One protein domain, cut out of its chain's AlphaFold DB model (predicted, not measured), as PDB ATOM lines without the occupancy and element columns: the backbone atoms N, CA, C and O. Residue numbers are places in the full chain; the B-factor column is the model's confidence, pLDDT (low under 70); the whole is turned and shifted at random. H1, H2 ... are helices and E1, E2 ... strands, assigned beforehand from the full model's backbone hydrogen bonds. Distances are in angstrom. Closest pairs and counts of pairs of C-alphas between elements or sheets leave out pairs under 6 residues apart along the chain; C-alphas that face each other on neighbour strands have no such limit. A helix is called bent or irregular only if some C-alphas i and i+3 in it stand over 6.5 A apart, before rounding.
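AT A GLANCE: This is residues 11 to 128 of the 136 residues of the protein "FAD-binding FR-type domain-containing protein" of Tissierellia bacterium (UniProt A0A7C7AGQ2). A small sheet of three side-by-side strands forms a wall with H3 and H4 on one face and no named helix on the other, while the earlier chain makes a wide loop with H2 far out on it. Residues 37 to 48 of that loop stick out free, and H1 is near H3. The printed part has 118 residues, in the order H1 H2 E1 H3 E2 H4 E3, mixed in class; the sheet, E1 E2 E3, is parallel. It is only just compact, close to loose, with a radius of gyration of the C-alphas of 15.8 A and spans of 41 by 36 by 25 A.

IN THESE COORDINATES: Find E1, residues 63 to 69, from C-alpha 63 at (136.587, 122.917, 151.539); E2, residues 91 to 98, runs 22.6 A, and E3, residues 121 to 127, ends with C-alpha 127 at (119.438, 107.175, 144.450). H3, residues 70 to 84, spans 22.2 A and is irregular: C-alphas 72 and 75 are 7.2 A apart. H4 is residues 107 to 116, H2 29 to 37, and H1 11 to 14.

HOW THE PARTS SIT: Look at N 66 and O 93, 2.8 A apart, between E1 and E2, and at N 124 and O 94, 2.8 A, between E2 and E3. E1, H3, E2 and E2, H4, E3 are strand-helix-strand units, parallel neighbour strands joined through a helix, with right-handed crossovers. H3 and H4 on one face of the sheet E1 E2 E3 make two layers, helices on one face of a sheet; H3 lies over E1 and E2, with 2 of its C-alphas falling on E3, only just too few for it to be over E3 too, and its height over the sheet is 9.0 A. H3 and H4 touch, closest at the C-alphas of Met 84 and Leu 113, 6.8 A, at a shallow tilt of 25 degrees, the same way. Every O i to N i+4 pair is within hydrogen-bond range in H2 and H4, and 8 of 11 in H3; H1 is too short for one.

THE WHOLE: The C-alphas farthest apart, of Asp 36 and Leu 58, are 42.9 A apart. The links H1 to H2 and H2 to E1 are long. The printed part has no cut, and no printed residue is under 70 in pLDDT.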
ATOM      1  N   ASN A  11     133.682 115.038 170.528       94.12
ATOM      2  CA  ASN A  11     133.276 115.497 171.862       94.12
ATOM      3  C   ASN A  11     132.582 114.407 172.692       94.12
ATOM      4  O   ASN A  11     132.786 114.342 173.906       94.12
ATOM      5  N   GLU A  12     131.751 113.567 172.075       92.75
ATOM      6  CA  GLU A  12     131.131 112.420 172.751       92.75
ATOM      7  C   GLU A  12     132.158 111.328 173.044       92.75
ATOM      8  O   GLU A  12     132.218 110.819 174.166       92.75
ATOM      9  N   ALA A  13     133.019 111.029 172.066       90.56
ATOM     10  CA  ALA A  13     134.067 110.022 172.194       90.56
ATOM     11  C   ALA A  13     135.034 110.345 173.343       90.56
ATOM     12  O   ALA A  13     135.345 109.476 174.160       90.56
ATOM     13  N   LEU A  14     135.432 111.616 173.482       90.75
ATOM     14  CA  LEU A  14     136.276 112.096 174.584       90.75
ATOM     15  C   LEU A  14     135.595 111.996 175.959       90.75
ATOM     16  O   LEU A  14     136.280 111.926 176.977       90.75
ATOM     17  N   LYS A  15     134.258 111.937 176.004       94.06
ATOM     18  CA  LYS A  15     133.472 111.672 177.223       94.06
ATOM     19  C   LYS A  15     133.236 110.176 177.468       94.06
ATOM     20  O   LYS A  15     132.545 109.823 178.420       94.06
ATOM     21  N   GLY A  16     133.796 109.304 176.630       91.31
ATOM     22  CA  GLY A  16     133.657 107.853 176.733       91.31
ATOM     23  C   GLY A  16     132.432 107.272 176.023       91.31
ATOM     24  O   GLY A  16     132.119 106.104 176.253       91.31
ATOM     25  N   TYR A  17     131.753 108.043 175.165       93.38
ATOM     26  CA  TYR A  17     130.587 107.590 174.402       93.38
ATOM     27  C   TYR A  17     130.932 107.416 172.919       93.38
ATOM     28  O   TYR A  17     131.295 108.367 172.227       93.38
ATOM     29  N   TYR A  18     130.802 106.187 172.427       93.62
ATOM     30  CA  TYR A  18     131.137 105.822 171.054       93.62
ATOM     31  C   TYR A  18     129.912 105.255 170.351       93.62
ATOM     32  O   TYR A  18     129.360 104.253 170.805       93.62
ATOM     33  N   ASP A  19     129.559 105.843 169.211       95.06
ATOM     34  CA  ASP A  19     128.597 105.243 168.295       95.06
ATOM     35  C   ASP A  19     129.350 104.473 167.209       95.06
ATOM     36  O   ASP A  19     130.301 104.976 166.602       95.06
ATOM     37  N   VAL A  20     128.887 103.256 166.937       94.25
ATOM     38  CA  VAL A  20     129.242 102.489 165.741       94.25
ATOM     39  C   VAL A  20     127.959 102.071 165.049       94.25
ATOM     40  O   VAL A  20     126.970 101.725 165.694       94.25
ATOM     41  N   THR A  21     127.961 102.092 163.724       94.44
ATOM     42  CA  THR A  21     126.789 101.703 162.937       94.44
ATOM     43  C   THR A  21     127.110 100.446 162.158       94.44
ATOM     44  O   THR A  21     128.091 100.384 161.419       94.44
ATOM     45  N   VAL A  22     126.283  99.421 162.355       93.81
ATOM     46  CA  VAL A  22     126.515  98.082 161.822       93.81
ATOM     47  C   VAL A  22     125.366  97.730 160.893       93.81
ATOM     48  O   VAL A  22     124.275  97.396 161.351       93.81
ATOM     49  N   LYS A  23     125.607  97.770 159.580       91.56
ATOM     50  CA  LYS A  23     124.668  97.195 158.611       91.56
ATOM     51  C   LYS A  23     124.609  95.680 158.819       91.56
ATOM     52  O   LYS A  23     125.651  95.025 158.890       91.56
ATOM     53  N   LYS A  24     123.397  95.127 158.913       89.56
ATOM     54  CA  LYS A  24     123.203  93.676 158.920       89.56
ATOM     55  C   LYS A  24     123.540  93.138 157.532       89.56
ATOM     56  O   LYS A  24     122.840  93.408 156.563       89.56
ATOM     57  N   ASP A  25     124.662  92.439 157.445       85.69
ATOM     58  CA  ASP A  25     125.041  91.647 156.281       85.69
ATOM     59  C   ASP A  25     124.594  90.198 156.511       85.69
ATOM     60  O   ASP A  25     125.042  89.566 157.472       85.69
ATOM     61  N   GLU A  26     123.704  89.695 155.651       78.81
ATOM     62  CA  GLU A  26     123.141  88.338 155.720       78.81
ATOM     63  C   GLU A  26     124.210  87.248 155.534       78.81
ATOM     64  O   GLU A  26     124.093  86.162 156.107       78.81
ATOM     65  N   GLY A  27     125.290  87.547 154.799       80.62
ATOM     66  CA  GLY A  27     126.456  86.665 154.668       80.62
ATOM     67  C   GLY A  27     127.509  86.862 155.766       80.62
ATOM     68  O   GLY A  27     128.456  86.079 155.878       80.62
ATOM     69  N   GLY A  28     127.366  87.905 156.587       81.81
ATOM     70  CA  GLY A  28     128.376  88.351 157.537       81.81
ATOM     71  C   GLY A  28     128.208  87.737 158.927       81.81
ATOM     72  O   GLY A  28     127.262  88.043 159.648       81.81
ATOM     73  N   PHE A  29     129.189  86.942 159.369       86.06
ATOM     74  CA  PHE A  29     129.168  86.333 160.708       86.06
ATOM     75  C   PHE A  29     129.106  87.374 161.844       86.06
ATOM     76  O   PHE A  29     128.294  87.259 162.756       86.06
ATOM     77  N   VAL A  30     129.960  88.407 161.800       89.69
ATOM     78  CA  VAL A  30     130.106  89.358 162.922       89.69
ATOM     79  C   VAL A  30     128.944  90.346 162.998       89.69
ATOM     80  O   VAL A  30     128.442  90.590 164.089       89.69
ATOM     81  N   SER A  31     128.509  90.907 161.868       91.81
ATOM     82  CA  SER A  31     127.343  91.797 161.810       91.81
ATOM     83  C   SER A  31     126.101  91.080 162.321       91.81
ATOM     84  O   SER A  31     125.416  91.596 163.195       91.81
ATOM     85  N   ARG A  32     125.849  89.853 161.852       91.94
ATOM     86  CA  ARG A  32     124.716  89.055 162.315       91.94
ATOM     87  C   ARG A  32     124.802  88.741 163.806       91.94
ATOM     88  O   ARG A  32     123.829  88.950 164.518       91.94
ATOM     89  N   TYR A  33     125.973  88.329 164.293       92.56
ATOM     90  CA  TYR A  33     126.175  88.076 165.720       92.56
ATOM     91  C   TYR A  33     125.844  89.302 166.579       92.56
ATOM     92  O   TYR A  33     125.175  89.156 167.597       92.56
ATOM     93  N   ILE A  34     126.280  90.499 166.168       94.19
ATOM     94  CA  ILE A  34     125.966  91.751 166.873       94.19
ATOM     95  C   ILE A  34     124.451  91.950 166.946       94.19
ATOM     96  O   ILE A  34     123.917  92.127 168.035       94.19
ATOM     97  N   TRP A  35     123.760  91.867 165.810       94.06
ATOM     98  CA  TRP A  35     122.311  92.064 165.744       94.06
ATOM     99  C   TRP A  35     121.515  91.031 166.548       94.06
ATOM    100  O   TRP A  35     120.469  91.367 167.091       94.06
ATOM    101  N   ASP A  36     122.005  89.795 166.621       93.88
ATOM    102  CA  ASP A  36     121.274  88.690 167.239       93.88
ATOM    103  C   ASP A  36     121.623  88.498 168.738       93.88
ATOM    104  O   ASP A  36     120.913  87.770 169.425       93.88
ATOM    105  N   ASN A  37     122.713  89.096 169.259       94.88
ATOM    106  CA  ASN A  37     123.234  88.799 170.613       94.88
ATOM    107  C   ASN A  37     123.643  90.020 171.459       94.88
ATOM    108  O   ASN A  37     124.054  89.843 172.610       94.88
ATOM    109  N   TRP A  38     123.667  91.240 170.914       95.12
ATOM    110  CA  TRP A  38     124.047  92.420 171.698       95.12
ATOM    111  C   TRP A  38     122.828  93.103 172.301       95.12
ATOM    112  O   TRP A  38     121.919  93.511 171.590       95.12
ATOM    113  N   ASP A  39     122.897  93.325 173.610       96.38
ATOM    114  CA  ASP A  39     121.906  94.048 174.392       96.38
ATOM    115  C   ASP A  39     122.592  95.089 175.282       96.38
ATOM    116  O   ASP A  39     123.819  95.133 175.440       96.38
ATOM    117  N   LYS A  40     121.786  95.944 175.919       96.25
ATOM    118  CA  LYS A  40     122.294  96.877 176.927       96.25
ATOM    119  C   LYS A  40     123.027  96.105 178.031       96.25
ATOM    120  O   LYS A  40     122.442  95.273 178.717       96.25
ATOM    121  N   GLY A  41     124.295  96.450 178.245       96.56
ATOM    122  CA  GLY A  41     125.161  95.802 179.236       96.56
ATOM    123  C   GLY A  41     126.098  94.742 178.656       96.56
ATOM    124  O   GLY A  41     127.001  94.300 179.372       96.56
ATOM    125  N   THR A  42     125.959  94.380 177.373       96.25
ATOM    126  CA  THR A  42     126.929  93.522 176.683       96.25
ATOM    127  C   THR A  42     128.315  94.156 176.730       96.25
ATOM    128  O   THR A  42     128.529  95.288 176.297       96.25
ATOM    129  N   LYS A  43     129.282  93.411 177.270       95.50
ATOM    130  CA  LYS A  43     130.683  93.836 177.310       95.50
ATOM    131  C   LYS A  43     131.330  93.577 175.959       95.50
ATOM    132  O   LYS A  43     131.226  92.480 175.417       95.50
ATOM    133  N   VAL A  44     132.046  94.574 175.456       92.75
ATOM    134  CA  VAL A  44     132.768  94.502 174.185       92.75
ATOM    135  C   VAL A  44     134.244  94.791 174.418       92.75
ATOM    136  O   VAL A  44     134.606  95.618 175.254       92.75
ATOM    137  N   THR A  45     135.109  94.102 173.680       92.75
ATOM    138  CA  THR A  45     136.546  94.385 173.669       92.75
ATOM    139  C   THR A  45     136.887  95.102 172.374       92.75
ATOM    140  O   THR A  45     136.580  94.612 171.287       92.75
ATOM    141  N   SER A  46     137.541  96.254 172.493       91.25
ATOM    142  CA  SER A  46     138.049  97.034 171.367       91.25
ATOM    143  C   SER A  46     139.566  97.158 171.472       91.25
ATOM    144  O   SER A  46     140.114  97.168 172.571       91.25
ATOM    145  N   SER A  47     140.245  97.255 170.330       90.62
ATOM    146  CA  SER A  47     141.682  97.554 170.272       90.62
ATOM    147  C   SER A  47     141.990  99.055 170.316       90.62
ATOM    148  O   SER A  47     143.158  99.421 170.285       90.62
ATOM    149  N   GLY A  48     140.962  99.905 170.375       78.75
ATOM    150  CA  GLY A  48     141.076 101.360 170.302       78.75
ATOM    151  C   GLY A  48     140.581 101.919 168.964       78.75
ATOM    152  O   GLY A  48     140.284 101.147 168.046       78.75
ATOM    153  N   PRO A  49     140.444 103.250 168.845       87.12
ATOM    154  CA  PRO A  49     140.254 103.873 167.544       87.12
ATOM    155  C   PRO A  49     141.519 103.683 166.687       87.12
ATOM    156  O   PRO A  49     142.637 103.850 167.167       87.12
ATOM    157  N   GLU A  50     141.336 103.341 165.414       89.94
ATOM    158  CA  GLU A  50     142.396 103.194 164.410       89.94
ATOM    159  C   GLU A  50     141.925 103.832 163.091       89.94
ATOM    160  O   GLU A  50     140.727 103.847 162.800       89.94
ATOM    161  N   GLY A  51     142.863 104.324 162.276       91.00
ATOM    162  CA  GLY A  51     142.593 104.887 160.950       91.00
ATOM    163  C   GLY A  51     143.109 106.317 160.767       91.00
ATOM    164  O   GLY A  51     143.430 107.010 161.726       91.00
ATOM    165  N   HIS A  52     143.181 106.750 159.505       92.19
ATOM    166  CA  HIS A  52     143.655 108.085 159.099       92.19
ATOM    167  C   HIS A  52     142.590 108.890 158.337       92.19
ATOM    168  O   HIS A  52     142.892 109.926 157.743       92.19
ATOM    169  N   PHE A  53     141.347 108.396 158.325       93.56
ATOM    170  CA  PHE A  53     140.210 109.068 157.703       93.56
ATOM    171  C   PHE A  53     139.644 110.125 158.661       93.56
ATOM    172  O   PHE A  53     138.591 109.957 159.272       93.56
ATOM    173  N   CYS A  54     140.415 111.189 158.839       93.12
ATOM    174  CA  CYS A  54     140.097 112.358 159.645       93.12
ATOM    175  C   CYS A  54     140.591 113.612 158.921       93.12
ATOM    176  O   CYS A  54     141.483 113.520 158.076       93.12
ATOM    177  N   TYR A  55     140.012 114.764 159.256       94.81
ATOM    178  CA  TYR A  55     140.503 116.049 158.770       94.81
ATOM    179  C   TYR A  55     141.830 116.410 159.445       94.81
ATOM    180  O   TYR A  55     141.947 116.317 160.669       94.81
ATOM    181  N   ASP A  56     142.796 116.854 158.648       94.19
ATOM    182  CA  ASP A  56     144.080 117.386 159.101       94.19
ATOM    183  C   ASP A  56     144.338 118.722 158.399       94.19
ATOM    184  O   ASP A  56     144.462 118.774 157.179       94.19
ATOM    185  N   ASN A  57     144.441 119.812 159.160       94.00
ATOM    186  CA  ASN A  57     144.594 121.163 158.612       94.00
ATOM    187  C   ASN A  57     145.948 121.420 157.926       94.00
ATOM    188  O   ASN A  57     146.088 122.427 157.233       94.00
ATOM    189  N   LEU A  58     146.945 120.553 158.121       95.06
ATOM    190  CA  LEU A  58     148.222 120.622 157.409       95.06
ATOM    191  C   LEU A  58     148.149 119.941 156.039       95.06
ATOM    192  O   LEU A  58     148.934 120.270 155.149       95.06
ATOM    193  N   ARG A  59     147.233 118.980 155.879       95.12
ATOM    194  CA  ARG A  59     147.084 118.158 154.671       95.12
ATOM    195  C   ARG A  59     145.905 118.598 153.804       95.12
ATOM    196  O   ARG A  59     146.005 118.567 152.579       95.12
ATOM    197  N   ASP A  60     144.794 118.956 154.433       96.50
ATOM    198  CA  ASP A  60     143.488 119.062 153.798       96.50
ATOM    199  C   ASP A  60     143.060 120.512 153.562       96.50
ATOM    200  O   ASP A  60     143.397 121.438 154.298       96.50
ATOM    201  N   SER A  61     142.252 120.694 152.521       96.81
ATOM    202  CA  SER A  61     141.569 121.952 152.231       96.81
ATOM    203  C   SER A  61     140.462 122.223 153.251       96.81
ATOM    204  O   SER A  61     139.730 121.314 153.638       96.81
ATOM    205  N   GLY A  62     140.239 123.500 153.576       97.44
ATOM    206  CA  GLY A  62     139.065 123.936 154.340       97.44
ATOM    207  C   GLY A  62     137.731 123.754 153.597       97.44
ATOM    208  O   GLY A  62     136.681 123.994 154.177       97.44
ATOM    209  N   LYS A  63     137.756 123.338 152.326       97.94
ATOM    210  CA  LYS A  63     136.587 122.917 151.539       97.94
ATOM    211  C   LYS A  63     136.767 121.464 151.118       97.94
ATOM    212  O   LYS A  63     137.704 121.161 150.374       97.94
ATOM    213  N   ILE A  64     135.869 120.595 151.565       98.06
ATOM    214  CA  ILE A  64     135.927 119.147 151.371       98.06
ATOM    215  C   ILE A  64     134.731 118.688 150.541       98.06
ATOM    216  O   ILE A  64     133.593 119.082 150.797       98.06
ATOM    217  N   ILE A  65     134.995 117.806 149.577       98.31
ATOM    218  CA  ILE A  65     133.959 117.020 148.906       98.31
ATOM    219  C   ILE A  65     134.043 115.591 149.438       98.31
ATOM    220  O   ILE A  65     135.073 114.930 149.307       98.31
ATOM    221  N   GLY A  66     132.965 115.133 150.064       98.06
ATOM    222  CA  GLY A  66     132.806 113.767 150.543       98.06
ATOM    223  C   GLY A  66     131.950 112.947 149.588       98.06
ATOM    224  O   GLY A  66     130.990 113.458 149.018       98.06
ATOM    225  N   ILE A  67     132.276 111.664 149.446       98.31
ATOM    226  CA  ILE A  67     131.446 110.691 148.735       98.31
ATOM    227  C   ILE A  67     131.259 109.492 149.656       98.31
ATOM    228  O   ILE A  67     132.233 108.906 150.133       98.31
ATOM    229  N   ALA A  68     130.007 109.137 149.909       98.06
ATOM    230  CA  ALA A  68     129.624 108.024 150.759       98.06
ATOM    231  C   ALA A  68     128.621 107.120 150.045       98.06
ATOM    232  O   ALA A  68     127.795 107.590 149.266       98.06
ATOM    233  N   GLY A  69     128.668 105.825 150.357       96.94
ATOM    234  CA  GLY A  69     127.708 104.833 149.879       96.94
ATOM    235  C   GLY A  69     127.182 103.985 151.032       96.94
ATOM    236  O   GLY A  69     127.976 103.421 151.794       96.94
ATOM    237  N   GLY A  70     125.858 103.901 151.181       95.06
ATOM    238  CA  GLY A  70     125.193 103.181 152.273       95.06
ATOM    239  C   GLY A  70     125.817 103.452 153.651       95.06
ATOM    240  O   GLY A  70     126.044 104.591 154.052       95.06
ATOM    241  N   CYS A  71     126.194 102.396 154.379       94.81
ATOM    242  CA  CYS A  71     126.788 102.528 155.720       94.81
ATOM    243  C   CYS A  71     128.166 103.239 155.742       94.81
ATOM    244  O   CYS A  71     128.655 103.614 156.814       94.81
ATOM    245  N   GLY A  72     128.787 103.473 154.581       96.12
ATOM    246  CA  GLY A  72     130.010 104.273 154.436       96.12
ATOM    247  C   GLY A  72     129.841 105.754 154.801       96.12
ATOM    248  O   GLY A  72     130.828 106.472 154.895       96.12
ATOM    249  N   ILE A  73     128.613 106.207 155.060       97.88
ATOM    250  CA  ILE A  73     128.291 107.558 155.542       97.88
ATOM    251  C   ILE A  73     128.747 107.829 156.986       97.88
ATOM    252  O   ILE A  73     128.876 108.974 157.411       97.88
ATOM    253  N   THR A  74     129.006 106.775 157.757       97.31
ATOM    254  CA  THR A  74     129.293 106.836 159.200       97.31
ATOM    255  C   THR A  74     130.408 107.801 159.629       97.31
ATOM    256  O   THR A  74     130.143 108.596 160.533       97.31
ATOM    257  N   PRO A  75     131.607 107.835 159.014       96.75
ATOM    258  CA  PRO A  75     132.621 108.824 159.382       96.75
ATOM    259  C   PRO A  75     132.209 110.258 159.021       96.75
ATOM    260  O   PRO A  75     132.591 111.199 159.715       96.75
ATOM    261  N   PHE A  76     131.388 110.451 157.984       98.00
ATOM    262  CA  PHE A  76     130.885 111.777 157.625       98.00
ATOM    263  C   PHE A  76     129.846 112.297 158.616       98.00
ATOM    264  O   PHE A  76     129.764 113.505 158.807       98.00
ATOM    265  N   ARG A  77     129.113 111.415 159.313       97.75
ATOM    266  CA  ARG A  77     128.289 111.821 160.462       97.75
ATOM    267  C   ARG A  77     129.160 112.444 161.555       97.75
ATOM    268  O   ARG A  77     128.864 113.542 162.016       97.75
ATOM    269  N   SER A  78     130.263 111.784 161.916       97.12
ATOM    270  CA  SER A  78     131.227 112.313 162.892       97.12
ATOM    271  C   SER A  78     131.816 113.658 162.439       97.12
ATOM    272  O   SER A  78     131.854 114.620 163.213       97.12
ATOM    273  N   LEU A  79     132.195 113.767 161.160       97.00
ATOM    274  CA  LEU A  79     132.752 114.990 160.578       97.00
ATOM    275  C   LEU A  79     131.741 116.149 160.559       97.00
ATOM    276  O   LEU A  79     132.060 117.244 161.014       97.00
ATOM    277  N   ALA A  80     130.512 115.909 160.099       97.56
ATOM    278  CA  ALA A  80     129.455 116.920 160.050       97.56
ATOM    279  C   ALA A  80     129.083 117.422 161.453       97.56
ATOM    280  O   ALA A  80     128.935 118.625 161.666       97.56
ATOM    281  N   ARG A  81     129.015 116.522 162.444       97.19
ATOM    282  CA  ARG A  81     128.821 116.915 163.847       97.19
ATOM    283  C   ARG A  81     129.996 117.731 164.385       97.19
ATOM    284  O   ARG A  81     129.770 118.698 165.098       97.19
ATOM    285  N   SER A  82     131.228 117.409 163.993       96.50
ATOM    286  CA  SER A  82     132.413 118.189 164.382       96.50
ATOM    287  C   SER A  82     132.367 119.629 163.855       96.50
ATOM    288  O   SER A  82     132.752 120.551 164.573       96.50
ATOM    289  N   ILE A  83     131.858 119.832 162.634       96.69
ATOM    290  CA  ILE A  83     131.618 121.171 162.070       96.69
ATOM    291  C   ILE A  83     130.563 121.913 162.902       96.69
ATOM    292  O   ILE A  83     130.773 123.054 163.309       96.69
ATOM    293  N   MET A  84     129.447 121.248 163.206       96.31
ATOM    294  CA  MET A  84     128.342 121.838 163.971       96.31
ATOM    295  C   MET A  84     128.696 122.185 165.416       96.31
ATOM    296  O   MET A  84     128.202 123.171 165.957       96.31
ATOM    297  N   GLU A  85     129.560 121.395 166.041       95.19
ATOM    298  CA  GLU A  85     130.046 121.623 167.403       95.19
ATOM    299  C   GLU A  85     131.187 122.656 167.463       95.19
ATOM    300  O   GLU A  85     131.694 122.944 168.546       95.19
ATOM    301  N   GLY A  86     131.607 123.214 166.320       93.69
ATOM    302  CA  GLY A  86     132.687 124.200 166.241       93.69
ATOM    303  C   GLY A  86     134.084 123.620 166.480       93.69
ATOM    304  O   GLY A  86     135.028 124.376 166.695       93.69
ATOM    305  N   LEU A  87     134.232 122.291 166.440       94.38
ATOM    306  CA  LEU A  87     135.537 121.630 166.518       94.38
ATOM    307  C   LEU A  87     136.339 121.812 165.229       94.38
ATOM    308  O   LEU A  87     137.567 121.818 165.265       94.38
ATOM    309  N   LEU A  88     135.641 121.935 164.098       95.12
ATOM    310  CA  LEU A  88     136.225 122.144 162.782       95.12
ATOM    311  C   LEU A  88     135.595 123.361 162.110       95.12
ATOM    312  O   LEU A  88     134.373 123.472 162.026       95.12
ATOM    313  N   ASP A  89     136.440 124.239 161.578       95.75
ATOM    314  CA  ASP A  89     136.018 125.387 160.781       95.75
ATOM    315  C   ASP A  89     136.265 125.123 159.292       95.75
ATOM    316  O   ASP A  89     137.227 125.614 158.703       95.75
ATOM    317  N   ILE A  90     135.429 124.262 158.708       97.44
ATOM    318  CA  ILE A  90     135.529 123.817 157.311       97.44
ATOM    319  C   ILE A  90     134.154 123.773 156.637       97.44
ATOM    320  O   ILE A  90     133.124 123.712 157.309       97.44
ATOM    321  N   GLU A  91     134.153 123.750 155.306       98.44
ATOM    322  CA  GLU A  91     132.992 123.478 154.461       98.44
ATOM    323  C   GLU A  91     133.019 122.022 153.965       98.44
ATOM    324  O   GLU A  91     134.039 121.552 153.456       98.44
ATOM    325  N   LEU A  92     131.894 121.312 154.057       98.50
ATOM    326  CA  LEU A  92     131.704 119.950 153.562       98.50
ATOM    327  C   LEU A  92     130.509 119.893 152.604       98.50
ATOM    328  O   LEU A  92     129.370 120.123 153.011       98.50
ATOM    329  N   LEU A  93     130.769 119.512 151.353       98.62
ATOM    330  CA  LEU A  93     129.756 119.053 150.404       98.62
ATOM    331  C   LEU A  93     129.808 117.529 150.332       98.62
ATOM    332  O   LEU A  93     130.820 116.959 149.931       98.62
ATOM    333  N   LEU A  94     128.727 116.862 150.712       98.69
ATOM    334  CA  LEU A  94     128.668 115.410 150.799       98.69
ATOM    335  C   LEU A  94     127.706 114.835 149.763       98.69
ATOM    336  O   LEU A  94     126.518 115.121 149.807       98.69
ATOM    337  N   PHE A  95     128.204 113.979 148.880       98.69
ATOM    338  CA  PHE A  95     127.374 113.130 148.032       98.69
ATOM    339  C   PHE A  95     127.129 111.807 148.745       98.69
ATOM    340  O   PHE A  95     128.080 111.106 149.108       98.69
ATOM    341  N   TYR A  96     125.864 111.464 148.955       98.62
ATOM    342  CA  TYR A  96     125.473 110.250 149.647       98.62
ATOM    343  C   TYR A  96     124.618 109.355 148.752       98.62
ATOM    344  O   TYR A  96     123.440 109.621 148.533       98.62
ATOM    345  N   GLY A  97     125.241 108.287 148.256       98.19
ATOM    346  CA  GLY A  97     124.613 107.272 147.422       98.19
ATOM    347  C   GLY A  97     123.924 106.169 148.226       98.19
ATOM    348  O   GLY A  97     124.541 105.525 149.084       98.19
ATOM    349  N   CYS A  98     122.669 105.899 147.880       97.69
ATOM    350  CA  CYS A  98     121.872 104.767 148.344       97.69
ATOM    351  C   CYS A  98     121.174 104.101 147.152       97.69
ATOM    352  O   CYS A  98     121.046 104.708 146.093       97.69
ATOM    353  N   ASN A  99     120.708 102.858 147.303       96.12
ATOM    354  CA  ASN A  99     119.905 102.246 146.245       96.12
ATOM    355  C   ASN A  99     118.522 102.901 146.215       96.12
ATOM    356  O   ASN A  99     118.100 103.398 145.175       96.12
ATOM    357  N   LYS A 100     117.866 102.962 147.377       97.06
ATOM    358  CA  LYS A 100     116.538 103.554 147.554       97.06
ATOM    359  C   LYS A 100     116.525 104.565 148.690       97.06
ATOM    360  O   LYS A 100     117.391 104.559 149.570       97.06
ATOM    361  N   LYS A 101     115.494 105.404 148.733       96.31
ATOM    362  CA  LYS A 101     115.279 106.382 149.806       96.31
ATOM    363  C   LYS A 101     115.186 105.732 151.187       96.31
ATOM    364  O   LYS A 101     115.638 106.313 152.172       96.31
ATOM    365  N   GLU A 102     114.619 104.533 151.265       95.88
ATOM    366  CA  GLU A 102     114.502 103.761 152.510       95.88
ATOM    367  C   GLU A 102     115.851 103.288 153.077       95.88
ATOM    368  O   GLU A 102     115.959 103.080 154.285       95.88
ATOM    369  N   ASP A 103     116.899 103.203 152.250       95.38
ATOM    370  CA  ASP A 103     118.251 102.834 152.693       95.38
ATOM    371  C   ASP A 103     119.000 103.995 153.368       95.38
ATOM    372  O   ASP A 103     120.072 103.805 153.957       95.38
ATOM    373  N   ILE A 104     118.472 105.219 153.276       96.88
ATOM    374  CA  ILE A 104     119.127 106.412 153.805       96.88
ATOM    375  C   ILE A 104     119.064 106.416 155.336       96.88
ATOM    376  O   ILE A 104     118.080 106.817 155.960       96.88
ATOM    377  N   ILE A 105     120.183 106.055 155.961       97.31
ATOM    378  CA  ILE A 105     120.394 106.264 157.398       97.31
ATOM    379  C   ILE A 105     120.764 107.723 157.716       97.31
ATOM    380  O   ILE A 105     121.355 108.422 156.897       97.31
ATOM    381  N   PHE A 106     120.414 108.178 158.924       97.19
ATOM    382  CA  PHE A 106     120.665 109.538 159.439       97.19
ATOM    383  C   PHE A 106     120.009 110.694 158.661       97.19
ATOM    384  O   PHE A 106     120.361 111.846 158.890       97.19
ATOM    385  N   TYR A 107     119.024 110.433 157.792       97.38
ATOM    386  CA  TYR A 107     118.405 111.468 156.946       97.38
ATOM    387  C   TYR A 107     117.954 112.718 157.722       97.38
ATOM    388  O   TYR A 107     118.335 113.837 157.387       97.38
ATOM    389  N   LYS A 108     117.167 112.533 158.793       97.62
ATOM    390  CA  LYS A 108     116.652 113.650 159.607       97.62
ATOM    391  C   LYS A 108     117.781 114.450 160.256       97.62
ATOM    392  O   LYS A 108     117.778 115.671 160.175       97.62
ATOM    393  N   GLU A 109     118.756 113.752 160.830       97.50
ATOM    394  CA  GLU A 109     119.916 114.371 161.469       97.50
ATOM    395  C   GLU A 109     120.731 115.176 160.452       97.50
ATOM    396  O   GLU A 109     120.998 116.346 160.683       97.50
ATOM    397  N   PHE A 110     121.055 114.618 159.283       98.12
ATOM    398  CA  PHE A 110     121.791 115.366 158.263       98.12
ATOM    399  C   PHE A 110     121.022 116.578 157.737       98.12
ATOM    400  O   PHE A 110     121.639 117.615 157.510       98.12
ATOM    401  N   LYS A 111     119.691 116.500 157.602       97.38
ATOM    402  CA  LYS A 111     118.869 117.675 157.267       97.38
ATOM    403  C   LYS A 111     118.951 118.758 158.345       97.38
ATOM    404  O   LYS A 111     119.038 119.937 158.011       97.38
ATOM    405  N   GLU A 112     118.937 118.383 159.621       98.19
ATOM    406  CA  GLU A 112     119.101 119.328 160.730       98.19
ATOM    407  C   GLU A 112     120.503 119.946 160.750       98.19
ATOM    408  O   GLU A 112     120.628 121.164 160.883       98.19
ATOM    409  N   LEU A 113     121.552 119.138 160.577       97.75
ATOM    410  CA  LEU A 113     122.932 119.620 160.508       97.75
ATOM    411  C   LEU A 113     123.108 120.580 159.321       97.75
ATOM    412  O   LEU A 113     123.673 121.655 159.490       97.75
ATOM    413  N   GLU A 114     122.588 120.235 158.139       98.06
ATOM    414  CA  GLU A 114     122.662 121.076 156.937       98.06
ATOM    415  C   GLU A 114     122.017 122.444 157.187       98.06
ATOM    416  O   GLU A 114     122.674 123.476 157.017       98.06
ATOM    417  N   ASN A 115     120.778 122.453 157.690       97.56
ATOM    418  CA  ASN A 115     120.020 123.676 157.962       97.56
ATOM    419  C   ASN A 115     120.691 124.575 159.014       97.56
ATOM    420  O   ASN A 115     120.634 125.800 158.903       97.56
ATOM    421  N   ASN A 116     121.328 123.983 160.026       97.12
ATOM    422  CA  ASN A 116     121.919 124.722 161.142       97.12
ATOM    423  C   ASN A 116     123.396 125.089 160.924       97.12
ATOM    424  O   ASN A 116     123.952 125.862 161.701       97.12
ATOM    425  N   SER A 117     124.037 124.586 159.867       96.06
ATOM    426  CA  SER A 117     125.476 124.779 159.620       96.06
ATOM    427  C   SER A 117     125.885 126.173 159.153       96.06
ATOM    428  O   SER A 117     127.073 126.424 158.945       96.06
ATOM    429  N   GLY A 118     124.928 127.073 158.909       95.12
ATOM    430  CA  GLY A 118     125.216 128.366 158.283       95.12
ATOM    431  C   GLY A 118     125.813 128.223 156.877       95.12
ATOM    432  O   GLY A 118     126.566 129.087 156.440       95.12
ATOM    433  N   GLY A 119     125.514 127.115 156.187       96.38
ATOM    434  CA  GLY A 119     126.015 126.809 154.846       96.38
ATOM    435  C   GLY A 119     127.344 126.049 154.804       96.38
ATOM    436  O   GLY A 119     127.799 125.732 153.706       96.38
ATOM    437  N   LYS A 120     127.947 125.729 155.959       98.00
ATOM    438  CA  LYS A 120     129.196 124.952 156.039       98.00
ATOM    439  C   LYS A 120     129.014 123.470 155.733       98.00
ATOM    440  O   LYS A 120     129.972 122.817 155.348       98.00
ATOM    441  N   PHE A 121     127.819 122.920 155.890       98.56
ATOM    442  CA  PHE A 121     127.532 121.540 155.534       98.56
ATOM    443  C   PHE A 121     126.381 121.498 154.536       98.56
ATOM    444  O   PHE A 121     125.335 122.104 154.762       98.56
ATOM    445  N   LYS A 122     126.594 120.780 153.436       98.44
ATOM    446  CA  LYS A 122     125.589 120.489 152.416       98.44
ATOM    447  C   LYS A 122     125.626 119.012 152.077       98.44
ATOM    448  O   LYS A 122     126.709 118.427 151.998       98.44
ATOM    449  N   ILE A 123     124.460 118.433 151.825       98.50
ATOM    450  CA  ILE A 123     124.341 117.035 151.427       98.50
ATOM    451  C   ILE A 123     123.470 116.891 150.180       98.50
ATOM    452  O   ILE A 123     122.393 117.469 150.074       98.50
ATOM    453  N   VAL A 124     123.960 116.096 149.237       98.38
ATOM    454  CA  VAL A 124     123.260 115.695 148.019       98.38
ATOM    455  C   VAL A 124     123.010 114.198 148.120       98.38
ATOM    456  O   VAL A 124     123.954 113.417 148.256       98.38
ATOM    457  N   TYR A 125     121.743 113.803 148.092       98.25
ATOM    458  CA  TYR A 125     121.350 112.397 148.122       98.25
ATOM    459  C   TYR A 125     121.237 111.878 146.695       98.25
ATOM    460  O   TYR A 125     120.569 112.512 145.883       98.25
ATOM    461  N   VAL A 126     121.869 110.739 146.425       98.12
ATOM    462  CA  VAL A 126     121.875 110.086 145.112       98.12
ATOM    463  C   VAL A 126     121.209 108.716 145.238       98.12
ATOM    464  O   VAL A 126     121.627 107.920 146.087       98.12
ATOM    465  N   LEU A 127     120.188 108.434 144.429       98.19
ATOM    466  CA  LEU A 127     119.438 107.175 144.450       98.19
ATOM    467  C   LEU A 127     119.694 106.359 143.180       98.19
ATOM    468  O   LEU A 127     119.483 106.824 142.068       98.19
ATOM    469  N   ALA A 128     120.155 105.117 143.334       96.75
ATOM    470  CA  ALA A 128     120.504 104.275 142.187       96.75
ATOM    471  C   ALA A 128     119.300 103.565 141.539       96.75
ATOM    472  O   ALA A 128     119.377 103.183 140.372       96.75
TER     473      ALA A 128